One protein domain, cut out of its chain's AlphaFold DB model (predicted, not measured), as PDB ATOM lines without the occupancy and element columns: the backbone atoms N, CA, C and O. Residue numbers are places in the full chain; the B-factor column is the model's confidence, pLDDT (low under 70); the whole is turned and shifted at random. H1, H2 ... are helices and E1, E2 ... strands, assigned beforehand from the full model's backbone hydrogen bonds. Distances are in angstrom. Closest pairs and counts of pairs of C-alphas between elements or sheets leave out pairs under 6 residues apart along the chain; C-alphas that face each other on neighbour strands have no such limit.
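AT A GLANCE: This is residues 169 to 293 of the 532 residues of an uncharacterized protein of Desulfuromonas sp. SDB (UniProt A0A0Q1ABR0). Amid little regular structure, a strongly twisted sheet, E2 E7 E6 E4, and a smaller one, E1 E3 E5, form a sandwich, partly face to face, with long loops round it. The 125 residues printed run E1 E2 E3 E4 H1 E5 E6 E7, mostly strand, with 45 in named elements. The first sheet is mixed, the second antiparallel; the whole is compact, radius of gyration 15.4 A, spans 41 by 40 by 30 A.

HOW THE PARTS SIT: E6, residues 266 to 275, and E7, residues 285 to 292, form a hairpin, N 268 and O 289 2.8 A apart. E4, residues 231 to 236, is antiparallel to E6 (N 233 to O 273, 2.9 A); E2, residues 198 to 200, is parallel to E7 (N 199 to O 290, 2.9 A). E3, residues 212 to 218, is antiparallel to E5, residues 256 to 259 (N 214 to O 257, 3.0 A), and E1, residues 169 to 171 (N 217 to O 169, 2.9 A). H1, residues 249 to 252, is on neither sheet.

IN THESE COORDINATES: E6 spans 29.9 A; E1 begins at (-11.988, -42.927, -47.548).

THE WHOLE: The printed part has no cut; residues 172 to 195, 219 to 226 and 247 to 254 are under pLDDT 70.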
ATOM      1  N   GLU A 169     -11.266 -42.987 -46.285       84.88
ATOM      2  CA  GLU A 169     -11.988 -42.927 -47.548       84.88
ATOM      3  C   GLU A 169     -13.320 -42.235 -47.275       84.88
ATOM      4  O   GLU A 169     -14.162 -42.757 -46.542       84.88
ATOM      5  N   ILE A 170     -13.479 -41.029 -47.819       82.00
ATOM      6  CA  ILE A 170     -14.763 -40.350 -47.890       82.00
ATOM      7  C   ILE A 170     -15.635 -41.240 -48.749       82.00
ATOM      8  O   ILE A 170     -15.412 -41.427 -49.948       82.00
ATOM      9  N   THR A 171     -16.632 -41.814 -48.109       74.06
ATOM     10  CA  THR A 171     -17.628 -42.594 -48.797       74.06
ATOM     11  C   THR A 171     -18.784 -41.670 -49.099       74.06
ATOM     12  O   THR A 171     -19.261 -40.919 -48.249       74.06
ATOM     13  N   ALA A 172     -19.270 -41.731 -50.338       61.38
ATOM     14  CA  ALA A 172     -20.660 -41.366 -50.540       61.38
ATOM     15  C   ALA A 172     -21.480 -42.174 -49.521       61.38
ATOM     16  O   ALA A 172     -21.124 -43.342 -49.321       61.38
ATOM     17  N   PRO A 173     -22.501 -41.582 -48.873       53.78
ATOM     18  CA  PRO A 173     -23.330 -42.292 -47.908       53.78
ATOM     19  C   PRO A 173     -23.689 -43.646 -48.507       53.78
ATOM     20  O   PRO A 173     -24.331 -43.719 -49.558       53.78
ATOM     21  N   ASP A 174     -23.128 -44.709 -47.921       44.34
ATOM     22  CA  ASP A 174     -23.265 -46.037 -48.490       44.34
ATOM     23  C   ASP A 174     -24.749 -46.342 -48.448       44.34
ATOM     24  O   ASP A 174     -25.364 -46.304 -47.374       44.34
ATOM     25  N   ALA A 175     -25.312 -46.653 -49.616       42.56
ATOM     26  CA  ALA A 175     -26.668 -47.137 -49.698       42.56
ATOM     27  C   ALA A 175     -26.874 -48.237 -48.637       42.56
ATOM     28  O   ALA A 175     -27.876 -48.256 -47.938       42.56
ATOM     29  N   SER A 176     -25.871 -49.085 -48.391       37.38
ATOM     30  CA  SER A 176     -25.937 -50.226 -47.481       37.38
ATOM     31  C   SER A 176     -26.119 -49.926 -45.974       37.38
ATOM     32  O   SER A 176     -26.572 -50.817 -45.252       37.38
ATOM     33  N   SER A 177     -25.894 -48.691 -45.502       42.22
ATOM     34  CA  SER A 177     -25.939 -48.277 -44.077       42.22
ATOM     35  C   SER A 177     -27.334 -48.286 -43.412       42.22
ATOM     36  O   SER A 177     -27.518 -47.817 -42.294       42.22
ATOM     37  N   GLY A 178     -28.339 -48.873 -44.065       38.06
ATOM     38  CA  GLY A 178     -29.675 -49.077 -43.497       38.06
ATOM     39  C   GLY A 178     -30.650 -47.916 -43.707       38.06
ATOM     40  O   GLY A 178     -31.845 -48.126 -43.514       38.06
ATOM     41  N   MET A 179     -30.192 -46.759 -44.199       42.47
ATOM     42  CA  MET A 179     -31.088 -45.735 -44.757       42.47
ATOM     43  C   MET A 179     -31.356 -45.910 -46.262       42.47
ATOM     44  O   MET A 179     -32.366 -45.418 -46.755       42.47
ATOM     45  N   LEU A 180     -30.534 -46.658 -47.013       43.16
ATOM     46  CA  LEU A 180     -30.687 -46.772 -48.477       43.16
ATOM     47  C   LEU A 180     -30.402 -48.187 -49.048       43.16
ATOM     48  O   LEU A 180     -30.253 -48.355 -50.258       43.16
ATOM     49  N   SER A 181     -30.361 -49.245 -48.218       34.59
ATOM     50  CA  SER A 181     -29.700 -50.522 -48.589       34.59
ATOM     51  C   SER A 181     -30.534 -51.463 -49.447       34.59
ATOM     52  O   SER A 181     -30.133 -52.595 -49.721       34.59
ATOM     53  N   HIS A 182     -31.698 -51.006 -49.900       37.88
ATOM     54  CA  HIS A 182     -32.586 -51.811 -50.729       37.88
ATOM     55  C   HIS A 182     -32.889 -51.213 -52.102       37.88
ATOM     56  O   HIS A 182     -33.636 -51.815 -52.874       37.88
ATOM     57  N   TYR A 183     -32.287 -50.074 -52.451       42.00
ATOM     58  CA  TYR A 183     -32.455 -49.494 -53.778       42.00
ATOM     59  C   TYR A 183     -31.256 -49.803 -54.660       42.00
ATOM     60  O   TYR A 183     -30.323 -49.018 -54.778       42.00
ATOM     61  N   LEU A 184     -31.401 -50.964 -55.315       35.94
ATOM     62  CA  LEU A 184     -30.945 -51.313 -56.664       35.94
ATOM     63  C   LEU A 184     -29.970 -52.499 -56.721       35.94
ATOM     64  O   LEU A 184     -28.768 -52.358 -56.902       35.94
ATOM     65  N   ALA A 185     -30.551 -53.702 -56.767       35.97
ATOM     66  CA  ALA A 185     -29.929 -54.857 -57.415       35.97
ATOM     67  C   ALA A 185     -29.868 -54.729 -58.958       35.97
ATOM     68  O   ALA A 185     -29.576 -55.722 -59.621       35.97
ATOM     69  N   THR A 186     -30.115 -53.549 -59.553       35.59
ATOM     70  CA  THR A 186     -29.916 -53.335 -61.003       35.59
ATOM     71  C   THR A 186     -29.422 -51.954 -61.453       35.59
ATOM     72  O   THR A 186     -29.208 -51.817 -62.644       35.59
ATOM     73  N   ASP A 187     -29.216 -50.962 -60.584       34.19
ATOM     74  CA  ASP A 187     -28.635 -49.647 -60.944       34.19
ATOM     75  C   ASP A 187     -28.410 -48.778 -59.696       34.19
ATOM     76  O   ASP A 187     -29.199 -47.888 -59.420       34.19
ATOM     77  N   PRO A 188     -27.400 -49.046 -58.860       34.03
ATOM     78  CA  PRO A 188     -27.131 -48.209 -57.694       34.03
ATOM     79  C   PRO A 188     -26.988 -46.736 -58.108       34.03
ATOM     80  O   PRO A 188     -26.232 -46.427 -59.030       34.03
ATOM     81  N   ILE A 189     -27.669 -45.824 -57.397       38.53
ATOM     82  CA  ILE A 189     -27.294 -44.401 -57.356       38.53
ATOM     83  C   ILE A 189     -25.965 -44.340 -56.592       38.53
ATOM     84  O   ILE A 189     -25.872 -43.917 -55.447       38.53
ATOM     85  N   PHE A 190     -24.916 -44.853 -57.230       39.53
ATOM     86  CA  PHE A 190     -23.597 -44.282 -57.099       39.53
ATOM     87  C   PHE A 190     -23.765 -42.812 -57.484       39.53
ATOM     88  O   PHE A 190     -24.411 -42.516 -58.487       39.53
ATOM     89  N   PHE A 191     -23.118 -41.894 -56.777       43.53
ATOM     90  CA  PHE A 191     -22.444 -40.854 -57.543       43.53
ATOM     91  C   PHE A 191     -21.418 -41.643 -58.358       43.53
ATOM     92  O   PHE A 191     -20.466 -42.151 -57.748       43.53
ATOM     93  N   PRO A 192     -21.632 -41.933 -59.663       41.38
ATOM     94  CA  PRO A 192     -20.584 -42.579 -60.432       41.38
ATOM     95  C   PRO A 192     -19.349 -41.729 -60.193       41.38
ATOM     96  O   PRO A 192     -19.441 -40.509 -60.224       41.38
ATOM     97  N   LYS A 193     -18.231 -42.354 -59.836       41.44
ATOM     98  CA  LYS A 193     -16.956 -41.677 -59.590       41.44
ATOM     99  C   LYS A 193     -16.688 -40.703 -60.756       41.44
ATOM    100  O   LYS A 193     -16.234 -41.143 -61.808       41.44
ATOM    101  N   GLY A 194     -17.061 -39.424 -60.604       50.62
ATOM    102  CA  GLY A 194     -17.211 -38.479 -61.723       50.62
ATOM    103  C   GLY A 194     -18.389 -37.488 -61.652       50.62
ATOM    104  O   GLY A 194     -18.219 -36.372 -62.136       50.62
ATOM    105  N   ASP A 195     -19.524 -37.828 -61.033       66.25
ATOM    106  CA  ASP A 195     -20.653 -36.901 -60.863       66.25
ATOM    107  C   ASP A 195     -20.546 -36.173 -59.527       66.25
ATOM    108  O   ASP A 195     -20.478 -36.784 -58.459       66.25
ATOM    109  N   THR A 196     -20.527 -34.845 -59.591       78.06
ATOM    110  CA  THR A 196     -20.464 -34.005 -58.402       78.06
ATOM    111  C   THR A 196     -21.833 -33.990 -57.702       78.06
ATOM    112  O   THR A 196     -22.784 -33.469 -58.296       78.06
ATOM    113  N   PRO A 197     -21.977 -34.521 -56.469       84.44
ATOM    114  CA  PRO A 197     -23.221 -34.426 -55.705       84.44
ATOM    115  C   PRO A 197     -23.706 -32.987 -55.638       84.44
ATOM    116  O   PRO A 197     -22.909 -32.083 -55.420       84.44
ATOM    117  N   THR A 198     -25.006 -32.767 -55.806       86.62
ATOM    118  CA  THR A 198     -25.624 -31.472 -55.508       86.62
ATOM    119  C   THR A 198     -26.413 -31.588 -54.212       86.62
ATOM    120  O   THR A 198     -27.097 -32.593 -54.024       86.62
ATOM    121  N   VAL A 199     -26.303 -30.601 -53.325       90.12
ATOM    122  CA  VAL A 199     -26.954 -30.587 -52.005       90.12
ATOM    123  C   VAL A 199     -27.586 -29.225 -51.742       90.12
ATOM    124  O   VAL A 199     -27.066 -28.204 -52.197       90.12
ATOM    125  N   PHE A 200     -28.692 -29.200 -50.994       91.06
ATOM    126  CA  PHE A 200     -29.214 -27.937 -50.481       91.06
ATOM    127  C   PHE A 200     -28.479 -27.499 -49.219       91.06
ATOM    128  O   PHE A 200     -28.111 -28.327 -48.381       91.06
ATOM    129  N   ILE A 201     -28.304 -26.190 -49.082       93.50
ATOM    130  CA  ILE A 201     -27.626 -25.555 -47.953       93.50
ATOM    131  C   ILE A 201     -28.477 -24.420 -47.383       93.50
ATOM    132  O   ILE A 201     -29.286 -23.838 -48.098       93.50
ATOM    133  N   LEU A 202     -28.274 -24.099 -46.108       90.31
ATOM    134  CA  LEU A 202     -28.770 -22.876 -45.479       90.31
ATOM    135  C   LEU A 202     -27.599 -22.151 -44.810       90.31
ATOM    136  O   LEU A 202     -26.611 -22.784 -44.437       90.31
ATOM    137  N   ASP A 203     -27.729 -20.838 -44.619       89.44
ATOM    138  CA  ASP A 203     -26.709 -20.036 -43.925       89.44
ATOM    139  C   ASP A 203     -26.582 -20.432 -42.440       89.44
ATOM    140  O   ASP A 203     -25.488 -20.402 -41.876       89.44
ATOM    141  N   ASP A 204     -27.697 -20.846 -41.828       89.62
ATOM    142  CA  ASP A 204     -27.808 -21.222 -40.419       89.62
ATOM    143  C   ASP A 204     -28.520 -22.573 -40.246       89.62
ATOM    144  O   ASP A 204     -29.380 -22.971 -41.035       89.62
ATOM    145  N   THR A 205     -28.207 -23.277 -39.154       89.25
ATOM    146  CA  THR A 205     -28.927 -24.502 -38.775       89.25
ATOM    147  C   THR A 205     -30.378 -24.217 -38.408       89.25
ATOM    148  O   THR A 205     -30.674 -23.224 -37.742       89.25
ATOM    149  N   THR A 206     -31.270 -25.155 -38.713       86.94
ATOM    150  CA  THR A 206     -32.672 -25.107 -38.290       86.94
ATOM    151  C   THR A 206     -33.021 -26.299 -37.393       86.94
ATOM    152  O   THR A 206     -32.181 -27.126 -37.011       86.94
ATOM    153  N   ALA A 207     -34.293 -26.398 -36.998       79.12
ATOM    154  CA  ALA A 207     -34.782 -27.583 -36.298       79.12
ATOM    155  C   ALA A 207     -34.613 -28.854 -37.153       79.12
ATOM    156  O   ALA A 207     -34.259 -29.890 -36.593       79.12
ATOM    157  N   LEU A 208     -34.795 -28.732 -38.473       75.62
ATOM    158  CA  LEU A 208     -34.788 -29.830 -39.444       75.62
ATOM    159  C   LEU A 208     -33.429 -29.994 -40.137       75.62
ATOM    160  O   LEU A 208     -32.949 -31.110 -40.297       75.62
ATOM    161  N   TRP A 209     -32.775 -28.889 -40.489       85.50
ATOM    162  CA  TRP A 209     -31.484 -28.904 -41.165       85.50
ATOM    163  C   TRP A 209     -30.344 -28.723 -40.169       85.50
ATOM    164  O   TRP A 209     -30.246 -27.693 -39.496       85.50
ATOM    165  N   LYS A 210     -29.469 -29.725 -40.072       85.00
ATOM    166  CA  LYS A 210     -28.288 -29.689 -39.197       85.00
ATOM    167  C   LYS A 210     -27.002 -29.324 -39.912       85.00
ATOM    168  O   LYS A 210     -26.013 -29.125 -39.223       85.00
ATOM    169  N   GLY A 211     -27.021 -29.210 -41.236       88.44
ATOM    170  CA  GLY A 211     -25.835 -29.003 -42.055       88.44
ATOM    171  C   GLY A 211     -25.789 -29.951 -43.247       88.44
ATOM    172  O   GLY A 211     -26.668 -30.799 -43.416       88.44
ATOM    173  N   VAL A 212     -24.737 -29.831 -44.054       87.88
ATOM    174  CA  VAL A 212     -24.400 -30.848 -45.060       87.88
ATOM    175  C   VAL A 212     -23.807 -32.046 -44.331       87.88
ATOM    176  O   VAL A 212     -22.780 -31.921 -43.665       87.88
ATOM    177  N   GLU A 213     -24.466 -33.194 -44.435       86.81
ATOM    178  CA  GLU A 213     -23.988 -34.437 -43.838       86.81
ATOM    179  C   GLU A 213     -22.922 -35.077 -44.732       86.81
ATOM    180  O   GLU A 213     -23.149 -35.302 -45.924       86.81
ATOM    181  N   VAL A 214     -21.755 -35.370 -44.161       85.31
ATOM    182  CA  VAL A 214     -20.667 -36.061 -44.859       85.31
ATOM    183  C   VAL A 214     -20.280 -37.301 -44.076       85.31
ATOM    184  O   VAL A 214     -19.999 -37.212 -42.882       85.31
ATOM    185  N   TRP A 215     -20.233 -38.432 -44.775       84.56
ATOM    186  CA  TRP A 215     -19.862 -39.734 -44.238       84.56
ATOM    187  C   TRP A 215     -18.459 -40.120 -44.703       84.56
ATOM    188  O   TRP A 215     -18.008 -39.745 -45.787       84.56
ATOM    189  N   TRP A 216     -17.752 -40.887 -43.884       85.69
ATOM    190  CA  TRP A 216     -16.507 -41.523 -44.291       85.69
ATOM    191  C   TRP A 216     -16.349 -42.872 -43.615       85.69
ATOM    192  O   TRP A 216     -16.861 -43.112 -42.526       85.69
ATOM    193  N   ASN A 217     -15.588 -43.755 -44.252       81.50
ATOM    194  CA  ASN A 217     -15.223 -45.030 -43.667       81.50
ATOM    195  C   ASN A 217     -13.794 -44.986 -43.129       81.50
ATOM    196  O   ASN A 217     -12.877 -44.402 -43.720       81.50
ATOM    197  N   ARG A 218     -13.595 -45.688 -42.014       78.12
ATOM    198  CA  ARG A 218     -12.274 -46.172 -41.615       78.12
ATOM    199  C   ARG A 218     -11.897 -47.258 -42.597       78.12
ATOM    200  O   ARG A 218     -12.521 -48.314 -42.617       78.12
ATOM    201  N   ALA A 219     -10.929 -46.982 -43.453       65.19
ATOM    202  CA  ALA A 219     -10.570 -47.909 -44.503       65.19
ATOM    203  C   ALA A 219      -9.250 -48.610 -44.184       65.19
ATOM    204  O   ALA A 219      -8.427 -48.779 -45.079       65.19
ATOM    205  N   ASP A 220      -9.040 -49.018 -42.928       62.56
ATOM    206  CA  ASP A 220      -7.970 -49.962 -42.615       62.56
ATOM    207  C   ASP A 220      -8.508 -51.393 -42.734       62.56
ATOM    208  O   ASP A 220      -9.069 -51.978 -41.812       62.56
ATOM    209  N   THR A 221      -8.378 -51.959 -43.931       54.22
ATOM    210  CA  THR A 221      -8.758 -53.352 -44.201       54.22
ATOM    211  C   THR A 221      -7.816 -54.361 -43.545       54.22
ATOM    212  O   THR A 221      -8.094 -55.560 -43.593       54.22
ATOM    213  N   LEU A 222      -6.701 -53.917 -42.954       58.25
ATOM    214  CA  LEU A 222      -5.670 -54.809 -42.441       58.25
ATOM    215  C   LEU A 222      -5.831 -55.157 -40.960       58.25
ATOM    216  O   LEU A 222      -5.050 -55.983 -40.489       58.25
ATOM    217  N   ASN A 223      -6.833 -54.617 -40.245       58.06
ATOM    218  CA  ASN A 223      -7.061 -54.866 -38.810       58.06
ATOM    219  C   ASN A 223      -5.751 -54.834 -37.994       58.06
ATOM    220  O   ASN A 223      -5.559 -55.638 -37.076       58.06
ATOM    221  N   GLN A 224      -4.799 -53.974 -38.369       64.69
ATOM    222  CA  GLN A 224      -3.557 -53.850 -37.622       64.69
ATOM    223  C   GLN A 224      -3.846 -52.958 -36.423       64.69
ATOM    224  O   GLN A 224      -4.042 -51.753 -36.572       64.69
ATOM    225  N   GLU A 225      -3.914 -53.580 -35.246       62.50
ATOM    226  CA  GLU A 225      -4.108 -52.893 -33.970       62.50
ATOM    227  C   GLU A 225      -3.184 -51.661 -33.889       62.50
ATOM    228  O   GLU A 225      -1.963 -51.779 -33.993       62.50
ATOM    229  N   GLY A 226      -3.781 -50.470 -33.752       64.69
ATOM    230  CA  GLY A 226      -3.067 -49.195 -33.596       64.69
ATOM    231  C   GLY A 226      -2.989 -48.282 -34.829       64.69
ATOM    232  O   GLY A 226      -2.569 -47.134 -34.682       64.69
ATOM    233  N   ASN A 227      -3.416 -48.727 -36.016       71.12
ATOM    234  CA  ASN A 227      -3.434 -47.880 -37.222       71.12
ATOM    235  C   ASN A 227      -4.778 -47.190 -37.488       71.12
ATOM    236  O   ASN A 227      -4.853 -46.320 -38.362       71.12
ATOM    237  N   ASP A 228      -5.816 -47.537 -36.727       78.94
ATOM    238  CA  ASP A 228      -7.103 -46.867 -36.840       78.94
ATOM    239  C   ASP A 228      -6.951 -45.362 -36.572       78.94
ATOM    240  O   ASP A 228      -6.231 -44.956 -35.650       78.94
ATOM    241  N   PRO A 229      -7.610 -44.503 -37.371       81.00
ATOM    242  CA  PRO A 229      -7.605 -43.086 -37.086       81.00
ATOM    243  C   PRO A 229      -8.319 -42.837 -35.749       81.00
ATOM    244  O   PRO A 229      -9.503 -43.138 -35.604       81.00
ATOM    245  N   ILE A 230      -7.598 -42.261 -34.788       85.31
ATOM    246  CA  ILE A 230      -8.130 -41.868 -33.475       85.31
ATOM    247  C   ILE A 230      -8.715 -40.455 -33.492       85.31
ATOM    248  O   ILE A 230      -9.383 -40.053 -32.551       85.31
ATOM    249  N   GLY A 231      -8.428 -39.678 -34.538       88.12
ATOM    250  CA  GLY A 231      -8.903 -38.310 -34.664       88.12
ATOM    251  C   GLY A 231      -8.996 -37.871 -36.114       88.12
ATOM    252  O   GLY A 231      -8.241 -38.338 -36.971       88.12
ATOM    253  N   TYR A 232      -9.920 -36.954 -36.374       90.75
ATOM    254  CA  TYR A 232     -10.217 -36.426 -37.698       90.75
ATOM    255  C   TYR A 232     -10.201 -34.908 -37.662       90.75
ATOM    256  O   TYR A 232     -10.513 -34.286 -36.649       90.75
ATOM    257  N   ARG A 233      -9.849 -34.311 -38.792       93.31
ATOM    258  CA  ARG A 233     -10.079 -32.901 -39.068       93.31
ATOM    259  C   ARG A 233     -10.568 -32.748 -40.493       93.31
ATOM    260  O   ARG A 233     -10.270 -33.567 -41.362       93.31
ATOM    261  N   PHE A 234     -11.298 -31.678 -40.732       93.88
ATOM    262  CA  PHE A 234     -11.875 -31.392 -42.033       93.88
ATOM    263  C   PHE A 234     -11.794 -29.904 -42.345       93.88
ATOM    264  O   PHE A 234     -11.523 -29.081 -41.472       93.88
ATOM    265  N   ARG A 235     -12.006 -29.558 -43.609       93.88
ATOM    266  CA  ARG A 235     -12.229 -28.180 -44.057       93.88
ATOM    267  C   ARG A 235     -13.014 -28.180 -45.355       93.88
ATOM    268  O   ARG A 235     -12.986 -29.169 -46.091       93.88
ATOM    269  N   ILE A 236     -13.642 -27.053 -45.653       93.38
ATOM    270  CA  ILE A 236     -14.231 -26.800 -46.962       93.38
ATOM    271  C   ILE A 236     -13.321 -25.858 -47.740       93.38
ATOM    272  O   ILE A 236     -12.791 -24.883 -47.211       93.38
ATOM    273  N   ASP A 237     -13.093 -26.202 -49.000       94.19
ATOM    274  CA  ASP A 237     -12.238 -25.481 -49.926       94.19
ATOM    275  C   ASP A 237     -10.854 -25.178 -49.320       94.19
ATOM    276  O   ASP A 237     -10.126 -26.060 -48.859       94.19
ATOM    277  N   ASN A 238     -10.479 -23.900 -49.315       94.69
ATOM    278  CA  ASN A 238      -9.202 -23.414 -48.810       94.69
ATOM    279  C   ASN A 238      -9.319 -22.788 -47.416       94.69
ATOM    280  O   ASN A 238      -8.442 -22.015 -47.026       94.69
ATOM    281  N   GLU A 239     -10.388 -23.086 -46.677       94.75
ATOM    282  CA  GLU A 239     -10.535 -22.618 -45.303       94.75
ATOM    283  C   GLU A 239      -9.503 -23.264 -44.361       94.75
ATOM    284  O   GLU A 239      -8.712 -24.148 -44.726       94.75
ATOM    285  N   ASN A 240      -9.478 -22.778 -43.121       95.75
ATOM    286  CA  ASN A 240      -8.658 -23.382 -42.081       95.75
ATOM    287  C   ASN A 240      -9.206 -24.764 -41.725       95.75
ATOM    288  O   ASN A 240     -10.415 -24.984 -41.716       95.75
ATOM    289  N   TRP A 241      -8.304 -25.685 -41.396       95.31
ATOM    290  CA  TRP A 241      -8.696 -26.964 -40.818       95.31
ATOM    291  C   TRP A 241      -9.469 -26.759 -39.517       95.31
ATOM    292  O   TRP A 241      -9.113 -25.900 -38.706       95.31
ATOM    293  N   SER A 242     -10.491 -27.587 -39.310       93.12
ATOM    294  CA  SER A 242     -11.111 -27.763 -38.004       93.12
ATOM    295  C   SER A 242     -10.061 -28.184 -36.973       93.12
ATOM    296  O   SER A 242      -8.990 -28.708 -37.310       93.12
ATOM    297  N   ASN A 243     -10.393 -28.025 -35.694       93.75
ATOM    298  CA  ASN A 243      -9.658 -28.732 -34.653       93.75
ATOM    299  C   ASN A 243      -9.756 -30.243 -34.896       93.75
ATOM    300  O   ASN A 243     -10.709 -30.728 -35.517       93.75
ATOM    301  N   TRP A 244      -8.757 -30.971 -34.407       91.75
ATOM    302  CA  TRP A 244      -8.834 -32.421 -34.349       91.75
ATOM    303  C   TRP A 244      -9.966 -32.835 -33.411       91.75
ATOM    304  O   TRP A 244     -10.141 -32.231 -32.356       91.75
ATOM    305  N   THR A 245     -10.724 -33.860 -33.788       88.50
ATOM    306  CA  THR A 245     -11.641 -34.518 -32.857       88.50
ATOM    307  C   THR A 245     -10.824 -35.217 -31.766       88.50
ATOM    308  O   THR A 245      -9.864 -35.929 -32.077       88.50
ATOM    309  N   ASP A 246     -11.185 -34.992 -30.502       73.31
ATOM    310  CA  ASP A 246     -10.496 -35.568 -29.333       73.31
ATOM    311  C   ASP A 246     -11.003 -36.975 -28.968       73.31
ATOM    312  O   ASP A 246     -10.403 -37.660 -28.140       73.31
ATOM    313  N   GLU A 247     -12.104 -37.420 -29.574       65.31
ATOM    314  CA  GLU A 247     -12.733 -38.708 -29.285       65.31
ATOM    315  C   GLU A 247     -12.362 -39.741 -30.344       65.31
ATOM    316  O   GLU A 247     -12.486 -39.455 -31.535       65.31
ATOM    317  N   ASP A 248     -11.973 -40.946 -29.905       60.75
ATOM    318  CA  ASP A 248     -11.928 -42.130 -30.760       60.75
ATOM    319  C   ASP A 248     -13.359 -42.436 -31.222       60.75
ATOM    320  O   ASP A 248     -14.189 -42.887 -30.414       60.75
ATOM    321  N   PRO A 249     -13.677 -42.259 -32.518       52.28
ATOM    322  CA  PRO A 249     -15.036 -42.494 -32.979       52.28
ATOM    323  C   PRO A 249     -15.485 -43.963 -32.874       52.28
ATOM    324  O   PRO A 249     -16.640 -44.252 -33.167       52.28
ATOM    325  N   ALA A 250     -14.631 -44.899 -32.428       52.56
ATOM    326  CA  ALA A 250     -15.024 -46.278 -32.158       52.56
ATOM    327  C   ALA A 250     -16.022 -46.323 -30.996       52.56
ATOM    328  O   ALA A 250     -16.852 -47.227 -30.923       52.56
ATOM    329  N   THR A 251     -15.978 -45.315 -30.119       56.28
ATOM    330  CA  THR A 251     -16.996 -45.095 -29.087       56.28
ATOM    331  C   THR A 251     -18.182 -44.257 -29.566       56.28
ATOM    332  O   THR A 251     -19.274 -44.417 -29.024       56.28
ATOM    333  N   ALA A 252     -18.010 -43.431 -30.603       54.50
ATOM    334  CA  ALA A 252     -19.065 -42.570 -31.146       54.50
ATOM    335  C   ALA A 252     -19.999 -43.271 -32.152       54.50
ATOM    336  O   ALA A 252     -21.001 -42.687 -32.553       54.50
ATOM    337  N   GLY A 253     -19.717 -44.520 -32.535       53.53
ATOM    338  CA  GLY A 253     -20.608 -45.371 -33.334       53.53
ATOM    339  C   GLY A 253     -20.679 -45.011 -34.816       53.53
ATOM    340  O   GLY A 253     -20.697 -45.920 -35.640       53.53
ATOM    341  N   ASP A 254     -20.603 -43.727 -35.166       59.31
ATOM    342  CA  ASP A 254     -20.792 -43.262 -36.533       59.31
ATOM    343  C   ASP A 254     -19.701 -42.268 -36.972       59.31
ATOM    344  O   ASP A 254     -19.271 -41.387 -36.229       59.31
ATOM    345  N   SER A 255     -19.229 -42.426 -38.213       72.12
ATOM    346  CA  SER A 255     -18.201 -41.587 -38.849       72.12
ATOM    347  C   SER A 255     -18.846 -40.569 -39.795       72.12
ATOM    348  O   SER A 255     -18.658 -40.634 -41.011       72.12
ATOM    349  N   TYR A 256     -19.650 -39.660 -39.236       79.12
ATOM    350  CA  TYR A 256     -20.221 -38.529 -39.971       79.12
ATOM    351  C   TYR A 256     -20.034 -37.204 -39.230       79.12
ATOM    352  O   TYR A 256     -19.846 -37.156 -38.015       79.12
ATOM    353  N   ILE A 257     -20.105 -36.106 -39.980       83.56
ATOM    354  CA  ILE A 257     -20.245 -34.752 -39.443       83.56
ATOM    355  C   ILE A 257     -21.372 -34.028 -40.169       83.56
ATOM    356  O   ILE A 257     -21.620 -34.273 -41.351       83.56
ATOM    357  N   TYR A 258     -21.974 -33.063 -39.478       84.50
ATOM    358  CA  TYR A 258     -22.742 -32.010 -40.126       84.50
ATOM    359  C   TYR A 258     -21.867 -30.775 -40.285       84.50
ATOM    360  O   TYR A 258     -21.425 -30.180 -39.298       84.50
ATOM    361  N   PHE A 259     -21.621 -30.373 -41.527       83.81
ATOM    362  CA  PHE A 259     -20.979 -29.100 -41.796       83.81
ATOM    363  C   PHE A 259     -22.017 -27.976 -41.796       83.81
ATOM    364  O   PHE A 259     -23.022 -28.042 -42.506       83.81
ATOM    365  N   THR A 260     -21.744 -26.930 -41.019       80.88
ATOM    366  CA  THR A 260     -22.585 -25.735 -40.890       80.88
ATOM    367  C   THR A 260     -21.734 -24.489 -41.072       80.88
ATOM    368  O   THR A 260     -20.527 -24.519 -40.830       80.88
ATOM    369  N   GLY A 261     -22.360 -23.395 -41.495       80.38
ATOM    370  CA  GLY A 261     -21.698 -22.119 -41.736       80.38
ATOM    371  C   GLY A 261     -22.114 -21.511 -43.073       80.38
ATOM    372  O   GLY A 261     -22.860 -22.141 -43.824       80.38
ATOM    373  N   PRO A 262     -21.624 -20.300 -43.384       84.62
ATOM    374  CA  PRO A 262     -21.939 -19.615 -44.630       84.62
ATOM    375  C   PRO A 262     -21.265 -20.330 -45.808       84.62
ATOM    376  O   PRO A 262     -20.143 -20.004 -46.194       84.62
ATOM    377  N   ILE A 263     -21.948 -21.321 -46.375       89.94
ATOM    378  CA  ILE A 263     -21.571 -21.953 -47.640       89.94
ATOM    379  C   ILE A 263     -22.198 -21.111 -48.747       89.94
ATOM    380  O   ILE A 263     -23.388 -20.811 -48.710       89.94
ATOM    381  N   ALA A 264     -21.400 -20.679 -49.718       93.38
ATOM    382  CA  ALA A 264     -21.938 -19.963 -50.867       93.38
ATOM    383  C   ALA A 264     -22.623 -20.934 -51.842       93.38
ATOM    384  O   ALA A 264     -22.378 -22.134 -51.825       93.38
ATOM    385  N   ASP A 265     -23.438 -20.413 -52.754       92.56
ATOM    386  CA  ASP A 265     -23.855 -21.201 -53.914       92.56
ATOM    387  C   ASP A 265     -22.650 -21.533 -54.795       92.56
ATOM    388  O   ASP A 265     -21.854 -20.648 -55.136       92.56
ATOM    389  N   GLY A 266     -22.559 -22.782 -55.248       93.62
ATOM    390  CA  GLY A 266     -21.561 -23.189 -56.231       93.62
ATOM    391  C   GLY A 266     -20.794 -24.455 -55.882       93.62
ATOM    392  O   GLY A 266     -21.240 -25.306 -55.123       93.62
ATOM    393  N   MET A 267     -19.640 -24.618 -56.526       94.12
ATOM    394  CA  MET A 267     -18.802 -25.804 -56.379       94.12
ATOM    395  C   MET A 267     -17.902 -25.677 -55.150       94.12
ATOM    396  O   MET A 267     -17.118 -24.733 -55.074       94.12
ATOM    397  N   HIS A 268     -17.956 -26.673 -54.275       92.62
ATOM    398  CA  HIS A 268     -17.148 -26.791 -53.068       92.62
ATOM    399  C   HIS A 268     -16.365 -28.101 -53.055       92.62
ATOM    400  O   HIS A 268     -16.757 -29.089 -53.677       92.62
ATOM    401  N   THR A 269     -15.253 -28.113 -52.328       92.75
ATOM    402  CA  THR A 269     -14.449 -29.305 -52.058       92.75
ATOM    403  C   THR A 269     -14.384 -29.540 -50.559       92.75
ATOM    404  O   THR A 269     -13.809 -28.749 -49.821       92.75
ATOM    405  N   PHE A 270     -14.945 -30.647 -50.097       91.19
ATOM    406  CA  PHE A 270     -14.747 -31.110 -48.735       91.19
ATOM    407  C   PHE A 270     -13.428 -31.878 -48.650       91.19
ATOM    408  O   PHE A 270     -13.199 -32.804 -49.430       91.19
ATOM    409  N   HIS A 271     -12.570 -31.500 -47.707       92.62
ATOM    410  CA  HIS A 271     -11.312 -32.177 -47.416       92.62
ATOM    411  C   HIS A 271     -11.391 -32.856 -46.053       92.62
ATOM    412  O   HIS A 271     -11.754 -32.216 -45.068       92.62
ATOM    413  N   LEU A 272     -10.968 -34.116 -45.987       92.31
ATOM    414  CA  LEU A 272     -10.896 -34.900 -44.759       92.31
ATOM    415  C   LEU A 272      -9.463 -35.363 -44.517       92.31
ATOM    416  O   LEU A 272      -8.748 -35.723 -45.455       92.31
ATOM    417  N   GLN A 273      -9.052 -35.387 -43.254       92.94
ATOM    418  CA  GLN A 273      -7.788 -35.970 -42.831       92.94
ATOM    419  C   GLN A 273      -7.958 -36.688 -41.492       92.94
ATOM    420  O   GLN A 273      -8.544 -36.141 -40.563       92.94
ATOM    421  N   GLY A 274      -7.447 -37.913 -41.396       90.56
ATOM    422  CA  GLY A 274      -7.370 -38.679 -40.156       90.56
ATOM    423  C   GLY A 274      -5.962 -38.639 -39.568       90.56
ATOM    424  O   GLY A 274      -5.004 -38.317 -40.268       90.56
ATOM    425  N   ARG A 275      -5.816 -39.001 -38.297       89.50
ATOM    426  CA  ARG A 275      -4.527 -39.298 -37.651       89.50
ATOM    427  C   ARG A 275      -4.663 -40.521 -36.756       89.50
ATOM    428  O   ARG A 275      -5.717 -40.706 -36.155       89.50
ATOM    429  N   ASN A 276      -3.627 -41.346 -36.679       85.38
ATOM    430  CA  ASN A 276      -3.611 -42.531 -35.818       85.38
ATOM    431  C   ASN A 276      -3.104 -42.183 -34.405       85.38
ATOM    432  O   ASN A 276      -2.827 -41.018 -34.110       85.38
ATOM    433  N   ALA A 277      -2.993 -43.187 -33.531       82.25
ATOM    434  CA  ALA A 277      -2.523 -43.021 -32.147       82.25
ATOM    435  C   ALA A 277      -1.084 -42.495 -32.028       82.25
ATOM    436  O   ALA A 277      -0.666 -42.023 -30.977       82.25
ATOM    437  N   SER A 278      -0.335 -42.554 -33.122       78.12
ATOM    438  CA  SER A 278       1.016 -42.021 -33.262       78.12
ATOM    439  C   SER A 278       1.036 -40.620 -33.871       78.12
ATOM    440  O   SER A 278       2.082 -40.186 -34.335       78.12
ATOM    441  N   HIS A 279      -0.128 -39.970 -33.970       84.44
ATOM    442  CA  HIS A 279      -0.336 -38.664 -34.597       84.44
ATOM    443  C   HIS A 279       0.143 -38.562 -36.052       84.44
ATOM    444  O   HIS A 279       0.198 -37.475 -36.632       84.44
ATOM    445  N   ILE A 280       0.387 -39.702 -36.701       83.94
ATOM    446  CA  ILE A 280       0.720 -39.748 -38.116       83.94
ATOM    447  C   ILE A 280      -0.557 -39.506 -38.902       83.94
ATOM    448  O   ILE A 280      -1.533 -40.258 -38.823       83.94
ATOM    449  N   GLU A 281      -0.537 -38.426 -39.671       90.25
ATOM    450  CA  GLU A 281      -1.677 -38.002 -40.462       90.25
ATOM    451  C   GLU A 281      -1.837 -38.862 -41.729       90.25
ATOM    452  O   GLU A 281      -0.869 -39.212 -42.419       90.25
ATOM    453  N   SER A 282      -3.089 -39.158 -42.073       88.38
ATOM    454  CA  SER A 282      -3.464 -39.768 -43.342       88.38
ATOM    455  C   SER A 282      -3.115 -38.847 -44.509       88.38
ATOM    456  O   SER A 282      -2.888 -37.637 -44.369       88.38
ATOM    457  N   ARG A 283      -3.173 -39.407 -45.720       88.50
ATOM    458  CA  ARG A 283      -3.379 -38.578 -46.907       88.50
ATOM    459  C   ARG A 283      -4.712 -37.832 -46.768       88.50
ATOM    460  O   ARG A 283      -5.665 -38.375 -46.212       88.50
ATOM    461  N   ILE A 284      -4.761 -36.605 -47.278       91.25
ATOM    462  CA  ILE A 284      -6.014 -35.862 -47.406       91.25
ATOM    463  C   ILE A 284      -6.873 -36.566 -48.453       91.25
ATOM    464  O   ILE A 284      -6.426 -36.730 -49.594       91.25
ATOM    465  N   ASP A 285      -8.081 -36.949 -48.061       90.44
ATOM    466  CA  ASP A 285      -9.111 -37.360 -49.004       90.44
ATOM    467  C   ASP A 285     -10.039 -36.186 -49.311       90.44
ATOM    468  O   ASP A 285     -10.113 -35.218 -48.544       90.44
ATOM    469  N   SER A 286     -10.662 -36.175 -50.485       90.56
ATOM    470  CA  SER A 286     -11.480 -35.039 -50.913       90.56
ATOM    471  C   SER A 286     -12.657 -35.443 -51.781       90.56
ATOM    472  O   SER A 286     -12.517 -36.262 -52.686       90.56
ATOM    473  N   MET A 287     -13.795 -34.789 -51.559       89.38
ATOM    474  CA  MET A 287     -14.970 -34.888 -52.422       89.38
ATOM    475  C   MET A 287     -15.418 -33.499 -52.869       89.38
ATOM    476  O   MET A 287     -15.420 -32.559 -52.077       89.38
ATOM    477  N   CYS A 288     -15.812 -33.367 -54.132       89.69
ATOM    478  CA  CYS A 288     -16.463 -32.151 -54.610       89.69
ATOM    479  C   CYS A 288     -17.977 -32.282 -54.449       89.69
ATOM    480  O   CYS A 288     -18.514 -33.369 -54.648       89.69
ATOM    481  N   PHE A 289     -18.664 -31.185 -54.147       89.12
ATOM    482  CA  PHE A 289     -20.123 -31.090 -54.158       89.12
ATOM    483  C   PHE A 289     -20.560 -29.710 -54.667       89.12
ATOM    484  O   PHE A 289     -19.819 -28.738 -54.560       89.12
ATOM    485  N   TYR A 290     -21.747 -29.621 -55.254       90.50
ATOM    486  CA  TYR A 290     -22.374 -28.370 -55.659       90.50
ATOM    487  C   TYR A 290     -23.414 -27.981 -54.606       90.50
ATOM    488  O   TYR A 290     -24.358 -28.728 -54.354       90.50
ATOM    489  N   ALA A 291     -23.226 -26.843 -53.960       92.50
ATOM    490  CA  ALA A 291     -24.137 -26.313 -52.965       92.50
ATOM    491  C   ALA A 291     -25.176 -25.399 -53.622       92.50
ATOM    492  O   ALA A 291     -24.843 -24.582 -54.484       92.50
ATOM    493  N   VAL A 292     -26.431 -25.558 -53.207       93.19
ATOM    494  CA  VAL A 292     -27.572 -24.768 -53.675       93.19
ATOM    495  C   VAL A 292     -28.329 -24.230 -52.468       93.19
ATOM    496  O   VAL A 292     -28.932 -24.996 -51.725       93.19
ATOM    497  N   ASN A 293     -28.331 -22.920 -52.273       92.56
ATOM    498  CA  ASN A 293     -29.142 -22.226 -51.288       92.56
ATOM    499  C   ASN A 293     -30.543 -22.018 -51.883       92.56
ATOM    500  O   ASN A 293     -30.698 -21.283 -52.868       92.56
TER     501      ASN A 293